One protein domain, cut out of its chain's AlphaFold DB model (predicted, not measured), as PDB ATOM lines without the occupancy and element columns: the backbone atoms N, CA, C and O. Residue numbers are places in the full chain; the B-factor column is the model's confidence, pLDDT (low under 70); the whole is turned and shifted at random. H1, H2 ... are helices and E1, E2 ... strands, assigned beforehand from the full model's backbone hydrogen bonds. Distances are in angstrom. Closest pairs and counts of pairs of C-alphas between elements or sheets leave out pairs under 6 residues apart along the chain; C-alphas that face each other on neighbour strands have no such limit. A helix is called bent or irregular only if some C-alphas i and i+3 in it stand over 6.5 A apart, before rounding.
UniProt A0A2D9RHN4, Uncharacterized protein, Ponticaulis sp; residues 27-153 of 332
ATOM      1  N   TYR A  27     -57.124 -10.315  44.900       85.62
ATOM      2  CA  TYR A  27     -55.775 -10.871  44.764       85.62
ATOM      3  C   TYR A  27     -54.714  -9.780  44.953       85.62
ATOM      4  O   TYR A  27     -53.827  -9.898  45.797       85.62
ATOM      5  N   GLN A  28     -54.866  -8.664  44.241       88.00
ATOM      6  CA  GLN A  28     -53.947  -7.530  44.344       88.00
ATOM      7  C   GLN A  28     -53.933  -6.949  45.768       88.00
ATOM      8  O   GLN A  28     -52.862  -6.665  46.301       88.00
ATOM      9  N   GLN A  29     -55.097  -6.844  46.421       89.31
ATOM     10  CA  GLN A  29     -55.194  -6.399  47.812       89.31
ATOM     11  C   GLN A  29     -54.465  -7.353  48.766       89.31
ATOM     12  O   GLN A  29     -53.791  -6.876  49.665       89.31
ATOM     13  N   THR A  30     -54.494  -8.670  48.532       91.94
ATOM     14  CA  THR A  30     -53.743  -9.649  49.347       91.94
ATOM     15  C   THR A  30     -52.230  -9.390  49.297       91.94
ATOM     16  O   THR A  30     -51.546  -9.441  50.321       91.94
ATOM     17  N   LEU A  31     -51.694  -9.054  48.120       92.94
ATOM     18  CA  LEU A  31     -50.279  -8.693  47.960       92.94
ATOM     19  C   LEU A  31     -49.951  -7.341  48.608       92.94
ATOM     20  O   LEU A  31     -48.890  -7.185  49.215       92.94
ATOM     21  N   VAL A  32     -50.863  -6.371  48.506       90.75
ATOM     22  CA  VAL A  32     -50.727  -5.055  49.146       90.75
ATOM     23  C   VAL A  32     -50.794  -5.165  50.672       90.75
ATOM     24  O   VAL A  32     -49.990  -4.545  51.365       90.75
ATOM     25  N   ASP A  33     -51.679  -5.997  51.209       92.38
ATOM     26  CA  ASP A  33     -51.772  -6.273  52.643       92.38
ATOM     27  C   ASP A  33     -50.460  -6.875  53.150       92.38
ATOM     28  O   ASP A  33     -49.921  -6.424  54.164       92.38
ATOM     29  N   LYS A  34     -49.873  -7.818  52.394       94.56
ATOM     30  CA  LYS A  34     -48.553  -8.372  52.721       94.56
ATOM     31  C   LYS A  34     -47.455  -7.310  52.699       94.56
ATOM     32  O   LYS A  34     -46.570  -7.318  53.551       94.56
ATOM     33  N   LEU A  35     -47.507  -6.382  51.748       90.94
ATOM     34  CA  LEU A  35     -46.578  -5.257  51.657       90.94
ATOM     35  C   LEU A  35     -46.674  -4.336  52.880       90.94
ATOM     36  O   LEU A  35     -45.642  -3.933  53.417       90.94
ATOM     37  N   TYR A  36     -47.880  -4.034  53.358       90.31
ATOM     38  CA  TYR A  36     -48.049  -3.259  54.586       90.31
ATOM     39  C   TYR A  36     -47.599  -4.037  55.828       90.31
ATOM     40  O   TYR A  36     -46.958  -3.456  56.704       90.31
ATOM     41  N   GLU A  37     -47.870  -5.344  55.888       92.38
ATOM     42  CA  GLU A  37     -47.424  -6.226  56.973       92.38
ATOM     43  C   GLU A  37     -45.895  -6.180  57.137       92.38
ATOM     44  O   GLU A  37     -45.394  -5.945  58.234       92.38
ATOM     45  N   ILE A  38     -45.141  -6.336  56.044       91.88
ATOM     46  CA  ILE A  38     -43.669  -6.363  56.087       91.88
ATOM     47  C   ILE A  38     -43.038  -4.973  56.271       91.88
ATOM     48  O   ILE A  38     -41.873  -4.870  56.651       91.88
ATOM     49  N   GLN A  39     -43.778  -3.896  55.997       88.62
ATOM     50  CA  GLN A  39     -43.328  -2.521  56.236       88.62
ATOM     51  C   GLN A  39     -43.665  -2.018  57.648       88.62
ATOM     52  O   GLN A  39     -43.199  -0.945  58.041       88.62
ATOM     53  N   ALA A  40     -44.454  -2.769  58.422       89.19
ATOM     54  CA  ALA A  40     -44.854  -2.367  59.760       89.19
ATOM     55  C   ALA A  40     -43.641  -2.249  60.711       89.19
ATOM     56  O   ALA A  40     -42.705  -3.057  60.647       89.19
ATOM     57  N   PRO A  41     -43.634  -1.272  61.638       87.25
ATOM     58  CA  PRO A  41     -42.568  -1.143  62.628       87.25
ATOM     59  C   PRO A  41     -42.393  -2.428  63.448       87.25
ATOM     60  O   PRO A  41     -43.340  -2.920  64.055       87.25
ATOM     61  N   GLY A  42     -41.167  -2.952  63.489       87.38
ATOM     62  CA  GLY A  42     -40.845  -4.178  64.227       87.38
ATOM     63  C   GLY A  42     -41.237  -5.482  63.525       87.38
ATOM     64  O   GLY A  42     -41.116  -6.538  64.142       87.38
ATOM     65  N   ALA A  43     -41.675  -5.438  62.261       88.19
ATOM     66  CA  ALA A  43     -41.950  -6.640  61.482       88.19
ATOM     67  C   ALA A  43     -40.693  -7.523  61.367       88.19
ATOM     68  O   ALA A  43     -39.640  -7.087  60.892       88.19
ATOM     69  N   VAL A  44     -40.814  -8.781  61.797       88.31
ATOM     70  CA  VAL A  44     -39.789  -9.812  61.599       88.31
ATOM     71  C   VAL A  44     -40.136 -10.561  60.320       88.31
ATOM     72  O   VAL A  44     -41.194 -11.177  60.228       88.31
ATOM     73  N   ILE A  45     -39.251 -10.482  59.328       91.44
ATOM     74  CA  ILE A  45     -39.473 -11.057  58.001       91.44
ATOM     75  C   ILE A  45     -38.589 -12.290  57.853       91.44
ATOM     76  O   ILE A  45     -37.364 -12.173  57.862       91.44
ATOM     77  N   ASP A  46     -39.218 -13.448  57.680       94.75
ATOM     78  CA  ASP A  46     -38.553 -14.647  57.177       94.75
ATOM     79  C   ASP A  46     -38.485 -14.554  55.636       94.75
ATOM     80  O   ASP A  46     -39.537 -14.529  54.983       94.75
ATOM     81  N   PRO A  47     -37.281 -14.444  55.038       94.25
ATOM     82  CA  PRO A  47     -37.132 -14.280  53.594       94.25
ATOM     83  C   PRO A  47     -37.632 -15.500  52.812       94.25
ATOM     84  O   PRO A  47     -38.257 -15.325  51.766       94.25
ATOM     85  N   GLY A  48     -37.438 -16.717  53.329       94.12
ATOM     86  CA  GLY A  48     -37.898 -17.946  52.687       94.12
ATOM     87  C   GLY A  48     -39.422 -18.047  52.692       94.12
ATOM     88  O   GLY A  48     -40.027 -18.327  51.657       94.12
ATOM     89  N   ALA A  49     -40.058 -17.733  53.823       96.00
ATOM     90  CA  ALA A  49     -41.517 -17.720  53.921       96.00
ATOM     91  C   ALA A  49     -42.153 -16.627  53.044       96.00
ATOM     92  O   ALA A  49     -43.180 -16.867  52.409       96.00
ATOM     93  N   LEU A  50     -41.542 -15.436  52.975       96.50
ATOM     94  CA  LEU A  50     -42.010 -14.365  52.092       96.50
ATOM     95  C   LEU A  50     -41.853 -14.748  50.617       96.50
ATOM     96  O   LEU A  50     -42.764 -14.511  49.827       96.50
ATOM     97  N   HIS A  51     -40.729 -15.361  50.244       95.44
ATOM     98  CA  HIS A  51     -40.529 -15.835  48.881       95.44
ATOM     99  C   HIS A  51     -41.555 -16.905  48.494       95.44
ATOM    100  O   HIS A  51     -42.173 -16.800  47.434       95.44
ATOM    101  N   GLN A  52     -41.787 -17.891  49.366       96.12
ATOM    102  CA  GLN A  52     -42.768 -18.944  49.115       96.12
ATOM    103  C   GLN A  52     -44.188 -18.381  49.004       96.12
ATOM    104  O   GLN A  52     -44.915 -18.760  48.092       96.12
ATOM    105  N   PHE A  53     -44.554 -17.420  49.860       95.75
ATOM    106  CA  PHE A  53     -45.819 -16.693  49.739       95.75
ATOM    107  C   PHE A  53     -45.980 -16.075  48.346       95.75
ATOM    108  O   PHE A  53     -47.022 -16.242  47.723       95.75
ATOM    109  N   VAL A  54     -44.948 -15.404  47.824       95.19
ATOM    110  CA  VAL A  54     -45.009 -14.813  46.480       95.19
ATOM    111  C   VAL A  54     -45.204 -15.880  45.404       95.19
ATOM    112  O   VAL A  54     -46.038 -15.697  44.522       95.19
ATOM    113  N   VAL A  55     -44.464 -16.988  45.474       93.81
ATOM    114  CA  VAL A  55     -44.585 -18.094  44.510       93.81
ATOM    115  C   VAL A  55     -46.003 -18.675  44.519       93.81
ATOM    116  O   VAL A  55     -46.601 -18.844  43.456       93.81
ATOM    117  N   ASP A  56     -46.558 -18.925  45.705       93.25
ATOM    118  CA  ASP A  56     -47.883 -19.524  45.870       93.25
ATOM    119  C   ASP A  56     -49.007 -18.569  45.448       93.25
ATOM    120  O   ASP A  56     -49.967 -18.990  44.802       93.25
ATOM    121  N   GLU A  57     -48.904 -17.281  45.789       91.81
ATOM    122  CA  GLU A  57     -49.889 -16.274  45.392       91.81
ATOM    123  C   GLU A  57     -49.829 -15.987  43.887       91.81
ATOM    124  O   GLU A  57     -50.873 -15.945  43.236       91.81
ATOM    125  N   HIS A  58     -48.636 -15.850  43.298       90.94
ATOM    126  CA  HIS A  58     -48.475 -15.663  41.848       90.94
ATOM    127  C   HIS A  58     -49.052 -16.831  41.048       90.94
ATOM    128  O   HIS A  58     -49.729 -16.621  40.045       90.94
ATOM    129  N   ALA A  59     -48.865 -18.070  41.516       90.88
ATOM    130  CA  ALA A  59     -49.384 -19.261  40.842       90.88
ATOM    131  C   ALA A  59     -50.919 -19.274  40.697       90.88
ATOM    132  O   ALA A  59     -51.442 -19.955  39.814       90.88
ATOM    133  N   LYS A  60     -51.650 -18.527  41.535       89.56
ATOM    134  CA  LYS A  60     -53.111 -18.398  41.428       89.56
ATOM    135  C   LYS A  60     -53.521 -17.498  40.265       89.56
ATOM    136  O   LYS A  60     -54.562 -17.745  39.661       89.56
ATOM    137  N   CYS A  61     -52.720 -16.471  39.981       88.81
ATOM    138  CA  CYS A  61     -53.048 -15.379  39.069       88.81
ATOM    139  C   CYS A  61     -51.842 -14.920  38.232       88.81
ATOM    140  O   CYS A  61     -51.462 -13.751  38.298       88.81
ATOM    141  N   PRO A  62     -51.251 -15.814  37.417       85.88
ATOM    142  CA  PRO A  62     -49.999 -15.531  36.719       85.88
ATOM    143  C   PRO A  62     -50.114 -14.435  35.647       85.88
ATOM    144  O   PRO A  62     -49.121 -13.790  35.332       85.88
ATOM    145  N   ASP A  63     -51.320 -14.209  35.115       84.75
ATOM    146  CA  ASP A  63     -51.576 -13.228  34.054       84.75
ATOM    147  C   ASP A  63     -52.006 -11.847  34.600       84.75
ATOM    148  O   ASP A  63     -52.232 -10.911  33.826       84.75
ATOM    149  N   ASP A  64     -52.152 -11.683  35.926       87.19
ATOM    150  CA  ASP A  64     -52.497 -10.384  36.514       87.19
ATOM    151  C   ASP A  64     -51.259  -9.481  36.581       87.19
ATOM    152  O   ASP A  64     -50.363  -9.654  37.410       87.19
ATOM    153  N   TYR A  65     -51.216  -8.481  35.704       87.25
ATOM    154  CA  TYR A  65     -50.075  -7.574  35.567       87.25
ATOM    155  C   TYR A  65     -49.710  -6.839  36.872       87.25
ATOM    156  O   TYR A  65     -48.534  -6.776  37.239       87.25
ATOM    157  N   GLN A  66     -50.693  -6.286  37.595       86.94
ATOM    158  CA  GLN A  66     -50.417  -5.514  38.817       86.94
ATOM    159  C   GLN A  66     -49.905  -6.418  39.939       86.94
ATOM    160  O   GLN A  66     -48.933  -6.072  40.613       86.94
ATOM    161  N   GLY A  67     -50.508  -7.592  40.115       90.00
ATOM    162  CA  GLY A  67     -50.069  -8.573  41.093       90.00
ATOM    163  C   GLY A  67     -48.716  -9.190  40.753       90.00
ATOM    164  O   GLY A  67     -47.882  -9.344  41.646       90.00
ATOM    165  N   THR A  68     -48.413  -9.410  39.473       91.00
ATOM    166  CA  THR A  68     -47.066  -9.808  39.032       91.00
ATOM    167  C   THR A  68     -46.036  -8.733  39.396       91.00
ATOM    168  O   THR A  68     -44.983  -9.031  39.961       91.00
ATOM    169  N   ALA A  69     -46.347  -7.454  39.159       90.00
ATOM    170  CA  ALA A  69     -45.456  -6.349  39.510       90.00
ATOM    171  C   ALA A  69     -45.266  -6.184  41.036       90.00
ATOM    172  O   ALA A  69     -44.151  -5.913  41.489       90.00
ATOM    173  N   PHE A  70     -46.299  -6.409  41.857       91.62
ATOM    174  CA  PHE A  70     -46.124  -6.476  43.316       91.62
ATOM    175  C   PHE A  70     -45.300  -7.678  43.755       91.62
ATOM    176  O   PHE A  70     -44.461  -7.550  44.646       91.62
ATOM    177  N   SER A  71     -45.492  -8.822  43.106       94.81
ATOM    178  CA  SER A  71     -44.717 -10.035  43.352       94.81
ATOM    179  C   SER A  71     -43.222  -9.809  43.101       94.81
ATOM    180  O   SER A  71     -42.397 -10.261  43.898       94.81
ATOM    181  N   VAL A  72     -42.846  -9.023  42.080       93.56
ATOM    182  CA  VAL A  72     -41.450  -8.578  41.887       93.56
ATOM    183  C   VAL A  72     -40.946  -7.811  43.110       93.56
ATOM    184  O   VAL A  72     -39.859  -8.100  43.614       93.56
ATOM    185  N   TYR A  73     -41.726  -6.850  43.613       92.44
ATOM    186  CA  TYR A  73     -41.315  -6.049  44.765       92.44
ATOM    187  C   TYR A  73     -41.153  -6.895  46.033       92.44
ATOM    188  O   TYR A  73     -40.114  -6.822  46.689       92.44
ATOM    189  N   LEU A  74     -42.136  -7.740  46.351       95.06
ATOM    190  CA  LEU A  74     -42.087  -8.643  47.504       95.06
ATOM    191  C   LEU A  74     -40.911  -9.625  47.407       95.06
ATOM    192  O   LEU A  74     -40.216  -9.848  48.400       95.06
ATOM    193  N   THR A  75     -40.621 -10.138  46.206       95.25
ATOM    194  CA  THR A  75     -39.428 -10.963  45.960       95.25
ATOM    195  C   THR A  75     -38.147 -10.176  46.220       95.25
ATOM    196  O   THR A  75     -37.233 -10.697  46.848       95.25
ATOM    197  N   GLY A  76     -38.077  -8.905  45.815       94.00
ATOM    198  CA  GLY A  76     -36.951  -8.030  46.148       94.00
ATOM    199  C   GLY A  76     -36.778  -7.825  47.657       94.00
ATOM    200  O   GLY A  76     -35.659  -7.850  48.165       94.00
ATOM    201  N   VAL A  77     -37.878  -7.679  48.400       93.88
ATOM    202  CA  VAL A  77     -37.844  -7.541  49.865       93.88
ATOM    203  C   VAL A  77     -37.307  -8.806  50.544       93.88
ATOM    204  O   VAL A  77     -36.496  -8.679  51.471       93.88
ATOM    205  N   ALA A  78     -37.720  -9.990  50.076       95.38
ATOM    206  CA  ALA A  78     -37.174 -11.278  50.512       95.38
ATOM    207  C   ALA A  78     -35.678 -11.383  50.173       95.38
ATOM    208  O   ALA A  78     -34.855 -11.598  51.063       95.38
ATOM    209  N   LEU A  79     -35.316 -11.084  48.922       94.81
ATOM    210  CA  LEU A  79     -33.953 -11.168  48.401       94.81
ATOM    211  C   LEU A  79     -32.966 -10.293  49.174       94.81
ATOM    212  O   LEU A  79     -31.848 -10.716  49.462       94.81
ATOM    213  N   ALA A  80     -33.372  -9.080  49.548       92.81
ATOM    214  CA  ALA A  80     -32.535  -8.173  50.331       92.81
ATOM    215  C   ALA A  80     -32.183  -8.717  51.731       92.81
ATOM    216  O   ALA A  80     -31.242  -8.226  52.352       92.81
ATOM    217  N   ARG A  81     -32.947  -9.691  52.241       93.19
ATOM    218  CA  ARG A  81     -32.813 -10.268  53.591       93.19
ATOM    219  C   ARG A  81     -32.323 -11.710  53.593       93.19
ATOM    220  O   ARG A  81     -31.995 -12.215  54.659       93.19
ATOM    221  N   GLU A  82     -32.284 -12.358  52.438       94.94
ATOM    222  CA  GLU A  82     -31.831 -13.736  52.296       94.94
ATOM    223  C   GLU A  82     -30.321 -13.838  52.576       94.94
ATOM    224  O   GLU A  82     -29.546 -13.162  51.903       94.94
ATOM    225  N   PRO A  83     -29.855 -14.626  53.561       92.50
ATOM    226  CA  PRO A  83     -28.424 -14.812  53.792       92.50
ATOM    227  C   PRO A  83     -27.779 -15.878  52.894       92.50
ATOM    228  O   PRO A  83     -26.581 -15.775  52.637       92.50
ATOM    229  N   ASP A  84     -28.523 -16.891  52.434       91.44
ATOM    230  CA  ASP A  84     -27.964 -18.019  51.682       91.44
ATOM    231  C   ASP A  84     -27.776 -17.661  50.195       91.44
ATOM    232  O   ASP A  84     -28.757 -17.378  49.501       91.44
ATOM    233  N   PRO A  85     -26.543 -17.706  49.650       90.00
ATOM    234  CA  PRO A  85     -26.288 -17.442  48.236       90.00
ATOM    235  C   PRO A  85     -27.113 -18.293  47.267       90.00
ATOM    236  O   PRO A  85     -27.543 -17.786  46.228       90.00
ATOM    237  N   ALA A  86     -27.359 -19.567  47.590       88.38
ATOM    238  CA  ALA A  86     -28.135 -20.447  46.720       88.38
ATOM    239  C   ALA A  86     -29.599 -19.986  46.640       88.38
ATOM    240  O   ALA A  86     -30.167 -19.886  45.548       88.38
ATOM    241  N   GLN A  87     -30.181 -19.623  47.785       91.19
ATOM    242  CA  GLN A  87     -31.541 -19.094  47.853       91.19
ATOM    243  C   GLN A  87     -31.645 -17.695  47.251       91.19
ATOM    244  O   GLN A  87     -32.606 -17.424  46.530       91.19
ATOM    245  N   LYS A  88     -30.636 -16.829  47.432       91.50
ATOM    246  CA  LYS A  88     -30.580 -15.539  46.728       91.50
ATOM    247  C   LYS A  88     -30.687 -15.732  45.222       91.50
ATOM    248  O   LYS A  88     -31.454 -15.029  44.570       91.50
ATOM    249  N   MET A  89     -29.952 -16.695  44.666       87.69
ATOM    250  CA  MET A  89     -30.002 -16.963  43.231       87.69
ATOM    251  C   MET A  89     -31.341 -17.515  42.763       87.69
ATOM    252  O   MET A  89     -31.827 -17.100  41.708       87.69
ATOM    253  N   ALA A  90     -31.975 -18.391  43.544       88.00
ATOM    254  CA  ALA A  90     -33.337 -18.835  43.259       88.00
ATOM    255  C   ALA A  90     -34.315 -17.646  43.228       88.00
ATOM    256  O   ALA A  90     -35.064 -17.484  42.265       88.00
ATOM    257  N   GLN A  91     -34.234 -16.753  44.218       92.31
ATOM    258  CA  GLN A  91     -35.075 -15.558  44.314       92.31
ATOM    259  C   GLN A  91     -34.812 -14.559  43.175       92.31
ATOM    260  O   GLN A  91     -35.763 -14.011  42.620       92.31
ATOM    261  N   ILE A  92     -33.553 -14.364  42.764       91.00
ATOM    262  CA  ILE A  92     -33.185 -13.547  41.593       91.00
ATOM    263  C   ILE A  92     -33.813 -14.116  40.316       91.00
ATOM    264  O   ILE A  92     -34.412 -13.373  39.541       91.00
ATOM    265  N   ASN A  93     -33.718 -15.430  40.100       87.88
ATOM    266  CA  ASN A  93     -34.308 -16.075  38.925       87.88
ATOM    267  C   ASN A  93     -35.835 -15.937  38.902       87.88
ATOM    268  O   ASN A  93     -36.402 -15.613  37.857       87.88
ATOM    269  N   THR A  94     -36.494 -16.113  40.048       90.31
ATOM    270  CA  THR A  94     -37.935 -15.866  40.173       90.31
ATOM    271  C   THR A  94     -38.274 -14.409  39.871       90.31
ATOM    272  O   THR A  94     -39.188 -14.149  39.094       90.31
ATOM    273  N   ALA A  95     -37.510 -13.451  40.404       91.62
ATOM    274  CA  ALA A  95     -37.738 -12.033  40.151       91.62
ATOM    275  C   ALA A  95     -37.620 -11.679  38.659       91.62
ATOM    276  O   ALA A  95     -38.457 -10.936  38.151       91.62
ATOM    277  N   PHE A  96     -36.640 -12.238  37.940       89.12
ATOM    278  CA  PHE A  96     -36.520 -12.060  36.489       89.12
ATOM    279  C   PHE A  96     -37.677 -12.698  35.715       89.12
ATOM    280  O   PHE A  96     -38.187 -12.089  34.780       89.12
ATOM    281  N   SER A  97     -38.137 -13.885  36.120       87.81
ATOM    282  CA  SER A  97     -39.316 -14.517  35.512       87.81
ATOM    283  C   SER A  97     -40.572 -13.653  35.674       87.81
ATOM    284  O   SER A  97     -41.302 -13.427  34.709       87.81
ATOM    285  N   LEU A  98     -40.787 -13.102  36.874       90.50
ATOM    286  CA  LEU A  98     -41.898 -12.194  37.167       90.50
ATOM    287  C   LEU A  98     -41.771 -10.867  36.406       90.50
ATOM    288  O   LEU A  98     -42.745 -10.397  35.829       90.50
ATOM    289  N   LEU A  99     -40.573 -10.273  36.356       88.62
ATOM    290  CA  LEU A  99     -40.308  -9.046  35.596       88.62
ATOM    291  C   LEU A  99     -40.620  -9.224  34.114       88.62
ATOM    292  O   LEU A  99     -41.271  -8.369  33.520       88.62
ATOM    293  N   ARG A 100     -40.187 -10.345  33.533       86.19
ATOM    294  CA  ARG A 100     -40.497 -10.697  32.154       86.19
ATOM    295  C   ARG A 100     -42.005 -10.788  31.925       86.19
ATOM    296  O   ARG A 100     -42.499 -10.177  30.989       86.19
ATOM    297  N   GLN A 101     -42.727 -11.515  32.778       86.94
ATOM    298  CA  GLN A 101     -44.183 -11.661  32.660       86.94
ATOM    299  C   GLN A 101     -44.890 -10.305  32.787       86.94
ATOM    300  O   GLN A 101     -45.687  -9.942  31.928       86.94
ATOM    301  N   ALA A 102     -44.539  -9.503  33.795       86.44
ATOM    302  CA  ALA A 102     -45.099  -8.163  33.961       86.44
ATOM    303  C   ALA A 102     -44.790  -7.250  32.760       86.44
ATOM    304  O   ALA A 102     -45.650  -6.482  32.342       86.44
ATOM    305  N   SER A 103     -43.595  -7.362  32.178       84.75
ATOM    306  CA  SER A 103     -43.218  -6.658  30.950       84.75
ATOM    307  C   SER A 103     -44.051  -7.091  29.742       84.75
ATOM    308  O   SER A 103     -44.583  -6.252  29.020       84.75
ATOM    309  N   ASP A 104     -44.233  -8.399  29.551       83.69
ATOM    310  CA  ASP A 104     -45.012  -8.962  28.443       83.69
ATOM    311  C   ASP A 104     -46.497  -8.546  28.497       83.69
ATOM    312  O   ASP A 104     -47.160  -8.493  27.457       83.69
ATOM    313  N   HIS A 105     -47.004  -8.208  29.688       82.50
ATOM    314  CA  HIS A 105     -48.364  -7.713  29.925       82.50
ATOM    315  C   HIS A 105     -48.456  -6.193  30.156       82.50
ATOM    316  O   HIS A 105     -49.539  -5.688  30.462       82.50
ATOM    317  N   TYR A 106     -47.353  -5.450  30.009       81.62
ATOM    318  CA  TYR A 106     -47.332  -4.001  30.187       81.62
ATOM    319  C   TYR A 106     -48.135  -3.286  29.092       81.62
ATOM    320  O   TYR A 106     -47.883  -3.460  27.900       81.62
ATOM    321  N   ASP A 107     -49.054  -2.407  29.498       78.56
ATOM    322  CA  ASP A 107     -49.759  -1.486  28.604       78.56
ATOM    323  C   ASP A 107     -49.601  -0.039  29.115       78.56
ATOM    324  O   ASP A 107     -50.024   0.271  30.236       78.56
ATOM    325  N   PRO A 108     -49.026   0.881  28.314       76.12
ATOM    326  CA  PRO A 108     -48.855   2.279  28.706       76.12
ATOM    327  C   PRO A 108     -50.176   3.035  28.928       76.12
ATOM    328  O   PRO A 108     -50.152   4.130  29.492       76.12
ATOM    329  N   GLN A 109     -51.321   2.497  28.494       81.25
ATOM    330  CA  GLN A 109     -52.647   3.091  28.699       81.25
ATOM    331  C   GLN A 109     -53.321   2.657  30.010       81.25
ATOM    332  O   GLN A 109     -54.345   3.237  30.393       81.25
ATOM    333  N   MET A 110     -52.772   1.662  30.715       77.19
ATOM    334  CA  MET A 110     -53.314   1.214  31.996       77.19
ATOM    335  C   MET A 110     -53.247   2.334  33.046       77.19
ATOM    336  O   MET A 110     -52.268   3.072  33.159       77.19
ATOM    337  N   LYS A 111     -54.308   2.451  33.851       78.31
ATOM    338  CA  LYS A 111     -54.392   3.424  34.947       78.31
ATOM    339  C   LYS A 111     -53.980   2.784  36.267       78.31
ATOM    340  O   LYS A 111     -54.267   1.602  36.463       78.31
ATOM    341  N   PRO A 112     -53.354   3.541  37.184       80.31
ATOM    342  CA  PRO A 112     -52.996   3.003  38.479       80.31
ATOM    343  C   PRO A 112     -54.256   2.652  39.281       80.31
ATOM    344  O   PRO A 112     -55.134   3.505  39.437       80.31
ATOM    345  N   PRO A 113     -54.366   1.408  39.766       82.81
ATOM    346  CA  PRO A 113     -55.438   1.009  40.668       82.81
ATOM    347  C   PRO A 113     -55.296   1.679  42.041       82.81
ATOM    348  O   PRO A 113     -54.220   2.135  42.446       82.81
ATOM    349  N   THR A 114     -56.419   1.734  42.755       87.56
ATOM    350  CA  THR A 114     -56.507   2.248  44.123       87.56
ATOM    351  C   THR A 114     -56.653   1.079  45.088       87.56
ATOM    352  O   THR A 114     -57.530   0.237  44.906       87.56
ATOM    353  N   TYR A 115     -55.816   1.060  46.120       86.31
ATOM    354  CA  TYR A 115     -55.795   0.038  47.164       86.31
ATOM    355  C   TYR A 115     -56.084   0.655  48.521       86.31
ATOM    356  O   TYR A 115     -55.847   1.846  48.724       86.31
ATOM    357  N   LYS A 116     -56.575  -0.147  49.464       88.62
ATOM    358  CA  LYS A 116     -56.804   0.312  50.837       88.62
ATOM    359  C   LYS A 116     -55.619  -0.065  51.711       88.62
ATOM    360  O   LYS A 116     -55.126  -1.184  51.625       88.62
ATOM    361  N   ASP A 117     -55.163   0.871  52.532       86.56
ATOM    362  CA  ASP A 117     -54.210   0.573  53.597       86.56
ATOM    363  C   ASP A 117     -54.914  -0.112  54.793       86.56
ATOM    364  O   ASP A 117     -56.151  -0.190  54.825       86.56
ATOM    365  N   PRO A 118     -54.168  -0.585  55.811       86.38
ATOM    366  CA  PRO A 118     -54.760  -1.214  56.995       86.38
ATOM    367  C   PRO A 118     -55.706  -0.309  57.802       86.38
ATOM    368  O   PRO A 118     -56.512  -0.808  58.585       86.38
ATOM    369  N   ASN A 119     -55.630   1.015  57.624       87.94
ATOM    370  CA  ASN A 119     -56.517   1.993  58.255       87.94
ATOM    371  C   ASN A 119     -57.749   2.315  57.384       87.94
ATOM    372  O   ASN A 119     -58.575   3.145  57.768       87.94
ATOM    373  N   GLY A 120     -57.883   1.678  56.216       87.12
ATOM    374  CA  GLY A 120     -58.956   1.910  55.252       87.12
ATOM    375  C   GLY A 120     -58.756   3.138  54.360       87.12
ATOM    376  O   GLY A 120     -59.686   3.508  53.643       87.12
ATOM    377  N   VAL A 121     -57.579   3.771  54.387       90.12
ATOM    378  CA  VAL A 121     -57.237   4.911  53.530       90.12
ATOM    379  C   VAL A 121     -56.910   4.413  52.130       90.12
ATOM    380  O   VAL A 121     -56.092   3.514  51.938       90.12
ATOM    381  N   GLU A 122     -57.552   5.019  51.138       90.94
ATOM    382  CA  GLU A 122     -57.331   4.706  49.732       90.94
ATOM    383  C   GLU A 122     -56.048   5.363  49.209       90.94
ATOM    384  O   GLU A 122     -55.869   6.577  49.296       90.94
ATOM    385  N   ASN A 123     -55.166   4.548  48.635       84.81
ATOM    386  CA  ASN A 123     -53.904   4.954  48.039       84.81
ATOM    387  C   ASN A 123     -53.821   4.442  46.599       84.81
ATOM    388  O   ASN A 123     -53.956   3.247  46.330       84.81
ATOM    389  N   THR A 124     -53.566   5.348  45.662       86.12
ATOM    390  CA  THR A 124     -53.304   4.995  44.266       86.12
ATOM    391  C   THR A 124     -51.835   4.622  44.105       86.12
ATOM    392  O   THR A 124     -50.953   5.416  44.430       86.12
ATOM    393  N   MET A 125     -51.559   3.422  43.590       81.56
ATOM    394  CA  MET A 125     -50.194   2.909  43.463       81.56
ATOM    395  C   MET A 125     -49.949   2.298  42.085       81.56
ATOM    396  O   MET A 125     -50.751   1.521  41.574       81.56
ATOM    397  N   TRP A 126     -48.797   2.633  41.499       84.25
ATOM    398  CA  TRP A 126     -48.328   2.035  40.254       84.25
ATOM    399  C   TRP A 126     -47.308   0.935  40.540       84.25
ATOM    400  O   TRP A 126     -46.127   1.222  40.746       84.25
ATOM    401  N   ALA A 127     -47.762  -0.324  40.553       84.25
ATOM    402  CA  ALA A 127     -46.925  -1.470  40.912       84.25
ATOM    403  C   ALA A 127     -45.688  -1.594  40.008       84.25
ATOM    404  O   ALA A 127     -44.602  -1.938  40.469       84.25
ATOM    405  N   TRP A 128     -45.816  -1.222  38.733       85.12
ATOM    406  CA  TRP A 128     -44.720  -1.283  37.768       85.12
ATOM    407  C   TRP A 128     -43.555  -0.347  38.066       85.12
ATOM    408  O   TRP A 128     -42.402  -0.761  37.963       85.12
ATOM    409  N   SER A 129     -43.817   0.889  38.504       84.38
ATOM    410  CA  SER A 129     -42.732   1.785  38.938       84.38
ATOM    411  C   SER A 129     -41.960   1.183  40.111       84.38
ATOM    412  O   SER A 129     -40.733   1.284  40.167       84.38
ATOM    413  N   THR A 130     -42.665   0.521  41.028       85.88
ATOM    414  CA  THR A 130     -42.057  -0.169  42.168       85.88
ATOM    415  C   THR A 130     -41.247  -1.384  41.716       85.88
ATOM    416  O   THR A 130     -40.121  -1.559  42.179       85.88
ATOM    417  N   ALA A 131     -41.750  -2.181  40.770       88.94
ATOM    418  CA  ALA A 131     -41.022  -3.312  40.196       88.94
ATOM    419  C   ALA A 131     -39.726  -2.862  39.493       88.94
ATOM    420  O   ALA A 131     -38.649  -3.377  39.798       88.94
ATOM    421  N   ARG A 132     -39.796  -1.824  38.645       87.25
ATOM    422  CA  ARG A 132     -38.624  -1.211  37.984       87.25
ATOM    423  C   ARG A 132     -37.592  -0.690  38.975       87.25
ATOM    424  O   ARG A 132     -36.390  -0.887  38.805       87.25
ATOM    425  N   LYS A 133     -38.050  -0.020  40.034       88.19
ATOM    426  CA  LYS A 133     -37.161   0.453  41.097       88.19
ATOM    427  C   LYS A 133     -36.493  -0.721  41.817       88.19
ATOM    428  O   LYS A 133     -35.295  -0.676  42.057       88.19
ATOM    429  N   THR A 134     -37.241  -1.784  42.098       91.12
ATOM    430  CA  THR A 134     -36.741  -2.998  42.764       91.12
ATOM    431  C   THR A 134     -35.672  -3.716  41.943       91.12
ATOM    432  O   THR A 134     -34.694  -4.209  42.507       91.12
ATOM    433  N   LEU A 135     -35.823  -3.744  40.614       90.38
ATOM    434  CA  LEU A 135     -34.796  -4.249  39.706       90.38
ATOM    435  C   LEU A 135     -33.452  -3.547  39.955       90.38
ATOM    436  O   LEU A 135     -32.461  -4.212  40.251       90.38
ATOM    437  N   LYS A 136     -33.441  -2.212  39.904       87.50
ATOM    438  CA  LYS A 136     -32.225  -1.394  40.042       87.50
ATOM    439  C   LYS A 136     -31.664  -1.381  41.461       87.50
ATOM    440  O   LYS A 136     -30.478  -1.625  41.661       87.50
ATOM    441  N   ASP A 137     -32.526  -1.127  42.437       89.75
ATOM    442  CA  ASP A 137     -32.129  -0.843  43.818       89.75
ATOM    443  C   ASP A 137     -31.985  -2.113  44.662       89.75
ATOM    444  O   ASP A 137     -31.692  -2.041  45.855       89.75
ATOM    445  N   THR A 138     -32.254  -3.297  44.109       92.31
ATOM    446  CA  THR A 138     -32.152  -4.545  44.876       92.31
ATOM    447  C   THR A 138     -31.696  -5.720  44.029       92.31
ATOM    448  O   THR A 138     -30.637  -6.268  44.312       92.31
ATOM    449  N   ILE A 139     -32.448  -6.116  42.998       91.38
ATOM    450  CA  ILE A 139     -32.185  -7.377  42.281       91.38
ATOM    451  C   ILE A 139     -30.805  -7.350  41.615       91.38
ATOM    452  O   ILE A 139     -29.982  -8.231  41.866       91.38
ATOM    453  N   LEU A 140     -30.523  -6.308  40.830       88.56
ATOM    454  CA  LEU A 140     -29.235  -6.157  40.158       88.56
ATOM    455  C   LEU A 140     -28.091  -5.948  41.159       88.56
ATOM    456  O   LEU A 140     -27.019  -6.521  40.976       88.56
ATOM    457  N   LEU A 141     -28.319  -5.206  42.254       88.94
ATOM    458  CA  LEU A 141     -27.322  -5.022  43.320       88.94
ATOM    459  C   LEU A 141     -26.911  -6.346  43.965       88.94
ATOM    460  O   LEU A 141     -25.722  -6.613  44.132       88.94
ATOM    461  N   GLN A 142     -27.880  -7.185  44.323       89.88
ATOM    462  CA  GLN A 142     -27.600  -8.479  44.945       89.88
ATOM    463  C   GLN A 142     -26.933  -9.439  43.954       89.88
ATOM    464  O   GLN A 142     -26.021 -10.168  44.334       89.88
ATOM    465  N   MET A 143     -27.320  -9.391  42.676       87.12
ATOM    466  CA  MET A 143     -26.667 -10.159  41.615       87.12
ATOM    467  C   MET A 143     -25.202  -9.743  41.417       87.12
ATOM    468  O   MET A 143     -24.327 -10.606  41.354       87.12
ATOM    469  N   ALA A 144     -24.917  -8.436  41.385       84.38
ATOM    470  CA  ALA A 144     -23.555  -7.912  41.309       84.38
ATOM    471  C   ALA A 144     -22.710  -8.354  42.513       84.38
ATOM    472  O   ALA A 144     -21.606  -8.854  42.330       84.38
ATOM    473  N   ALA A 145     -23.256  -8.274  43.731       85.38
ATOM    474  CA  ALA A 145     -22.562  -8.729  44.934       85.38
ATOM    475  C   ALA A 145     -22.233 -10.235  44.894       85.38
ATOM    476  O   ALA A 145     -21.162 -10.657  45.328       85.38
ATOM    477  N   LEU A 146     -23.127 -11.072  44.364       85.56
ATOM    478  CA  LEU A 146     -22.852 -12.503  44.205       85.56
ATOM    479  C   LEU A 146     -21.764 -12.765  43.152       85.56
ATOM    480  O   LEU A 146     -20.892 -13.609  43.368       85.56
ATOM    481  N   ALA A 147     -21.767 -12.008  42.053       80.75
ATOM    482  CA  ALA A 147     -20.729 -12.065  41.027       80.75
ATOM    483  C   ALA A 147     -19.353 -11.611  41.548       80.75
ATOM    484  O   ALA A 147     -18.347 -12.280  41.311       80.75
ATOM    485  N   GLU A 148     -19.302 -10.522  42.318       79.31
ATOM    486  CA  GLU A 148     -18.084 -10.015  42.967       79.31
ATOM    487  C   GLU A 148     -17.471 -11.024  43.941       79.31
ATOM    488  O   GLU A 148     -16.256 -11.034  44.141       79.31
ATOM    489  N   ASN A 149     -18.278 -11.920  44.502       81.88
ATOM    490  CA  ASN A 149     -17.817 -13.015  45.351       81.88
ATOM    491  C   ASN A 149     -17.546 -14.322  44.580       81.88
ATOM    492  O   ASN A 149     -17.241 -15.341  45.193       81.88
ATOM    493  N   GLY A 150     -17.661 -14.316  43.248       77.12
ATOM    494  CA  GLY A 150     -17.431 -15.491  42.402       77.12
ATOM    495  C   GLY A 150     -18.493 -16.586  42.545       77.12
ATOM    496  O   GLY A 150     -18.229 -17.733  42.201       77.12
ATOM    497  N   MET A 151     -19.679 -16.256  43.063       80.56
ATOM    498  CA  MET A 151     -20.730 -17.239  43.360       80.56
ATOM    499  C   MET A 151     -21.680 -17.502  42.184       80.56
ATOM    500  O   MET A 151     -22.527 -18.388  42.274       80.56
ATOM    501  N   VAL A 152     -21.592 -16.721  41.104       74.00
ATOM    502  CA  VAL A 152     -22.535 -16.776  39.976       74.00
ATOM    503  C   VAL A 152     -21.779 -16.682  38.666       74.00
ATOM    504  O   VAL A 152     -20.948 -15.789  38.486       74.00
ATOM    505  N   GLU A 153     -22.104 -17.574  37.728       63.88
ATOM    506  CA  GLU A 153     -21.567 -17.486  36.378       63.88
ATOM    507  C   GLU A 153     -22.289 -16.413  35.537       63.88
ATOM    508  O   GLU A 153     -23.501 -16.226  35.660       63.88
TER     509      GLU A 153
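Overview. This is residues 27 to 153 of the 332 residues of an uncharacterized protein of Ponticaulis sp (UniProt A0A2D9RHN4). What does the model look like? H3 is the core of a helical bundle, with H1, H2, H4 and the arm H5a round it, and a small strand hairpin, E1 and E2, sits at one end by H1. At the opposite end the second arm of H5, H5b, runs on past H3 and meets the beginning of H4. How is it made up? The printed part has 127 residues and is mostly helix, compact, with a radius of gyration of the C-alphas of 14.5 A and spans of 45 by 35 by 25 A; along the chain come H1 H2 H3 H4 E1 E2 H5, the two strands antiparallel.

Arrangement. What does H1 meet? H1, residues 27 to 39, touches the hub H3, residues 65 to 79, closest at the C-alphas of Gln 28 and Gly 67, 5.2 A, the same way at a shallow tilt of 26 degrees. How do the next helices stand to H3? H2, residues 47 to 60, forms a hairpin with H3, closest C-alphas Pro 47 and Ala 78, 4.3 A. H4, residues 85 to 104, forms another, closest C-alphas Tyr 65 and Ala 102, 5.3 A. How do the strands pair? E1, residues 114 to 116, and E2, residues 122 to 124, form an antiparallel hairpin, with N 115 and O 123 2.9 A apart; the closest C-alphas of H1 and E1 are Gln 29 and Tyr 115, 6.5 A. And the last helix? H5, residues 127 to 148, was assigned as one helix by its hydrogen bonds but is bent, C-alphas 137 and 140 being 7.1 A apart. H5a, residues 127 to 137, touches H3, closest C-alphas Ala 69 and Ala 127, 5.3 A; H5b, residues 140 to 148, touches residues 85 to 92 of H4 alone, closest C-alphas Pro 85 and Leu 146, 7.2 A, at a tilt of 38 degrees, only just steep.

Along the chain. Where do the first and last helices lie? H1 begins at C-alpha 27, (-55.775, -10.871, 44.764), and H5b ends at C-alpha 148, (-18.084, -10.015, 42.967). How long are the helices? From first to last C-alpha, H1 is 18.9 A, H2 20.5 A, H3 20.9 A, H4 28.5 A, H5a 15.1 A and H5b 12.1 A. Are their backbones in order? Every O i to N i+4 pair is within hydrogen-bond range in H1, H3, H4, H5a and H5b; in H2 it is 9 of 10.

Size, cuts and confidence. How far does it reach? The two C-alphas farthest apart are those of Gly 120 and Gly 150, 46.8 A. Is the printed part whole and confident? It has no cut and no long link; mean pLDDT of the printed part is 88.4, with residue 153 alone under 70.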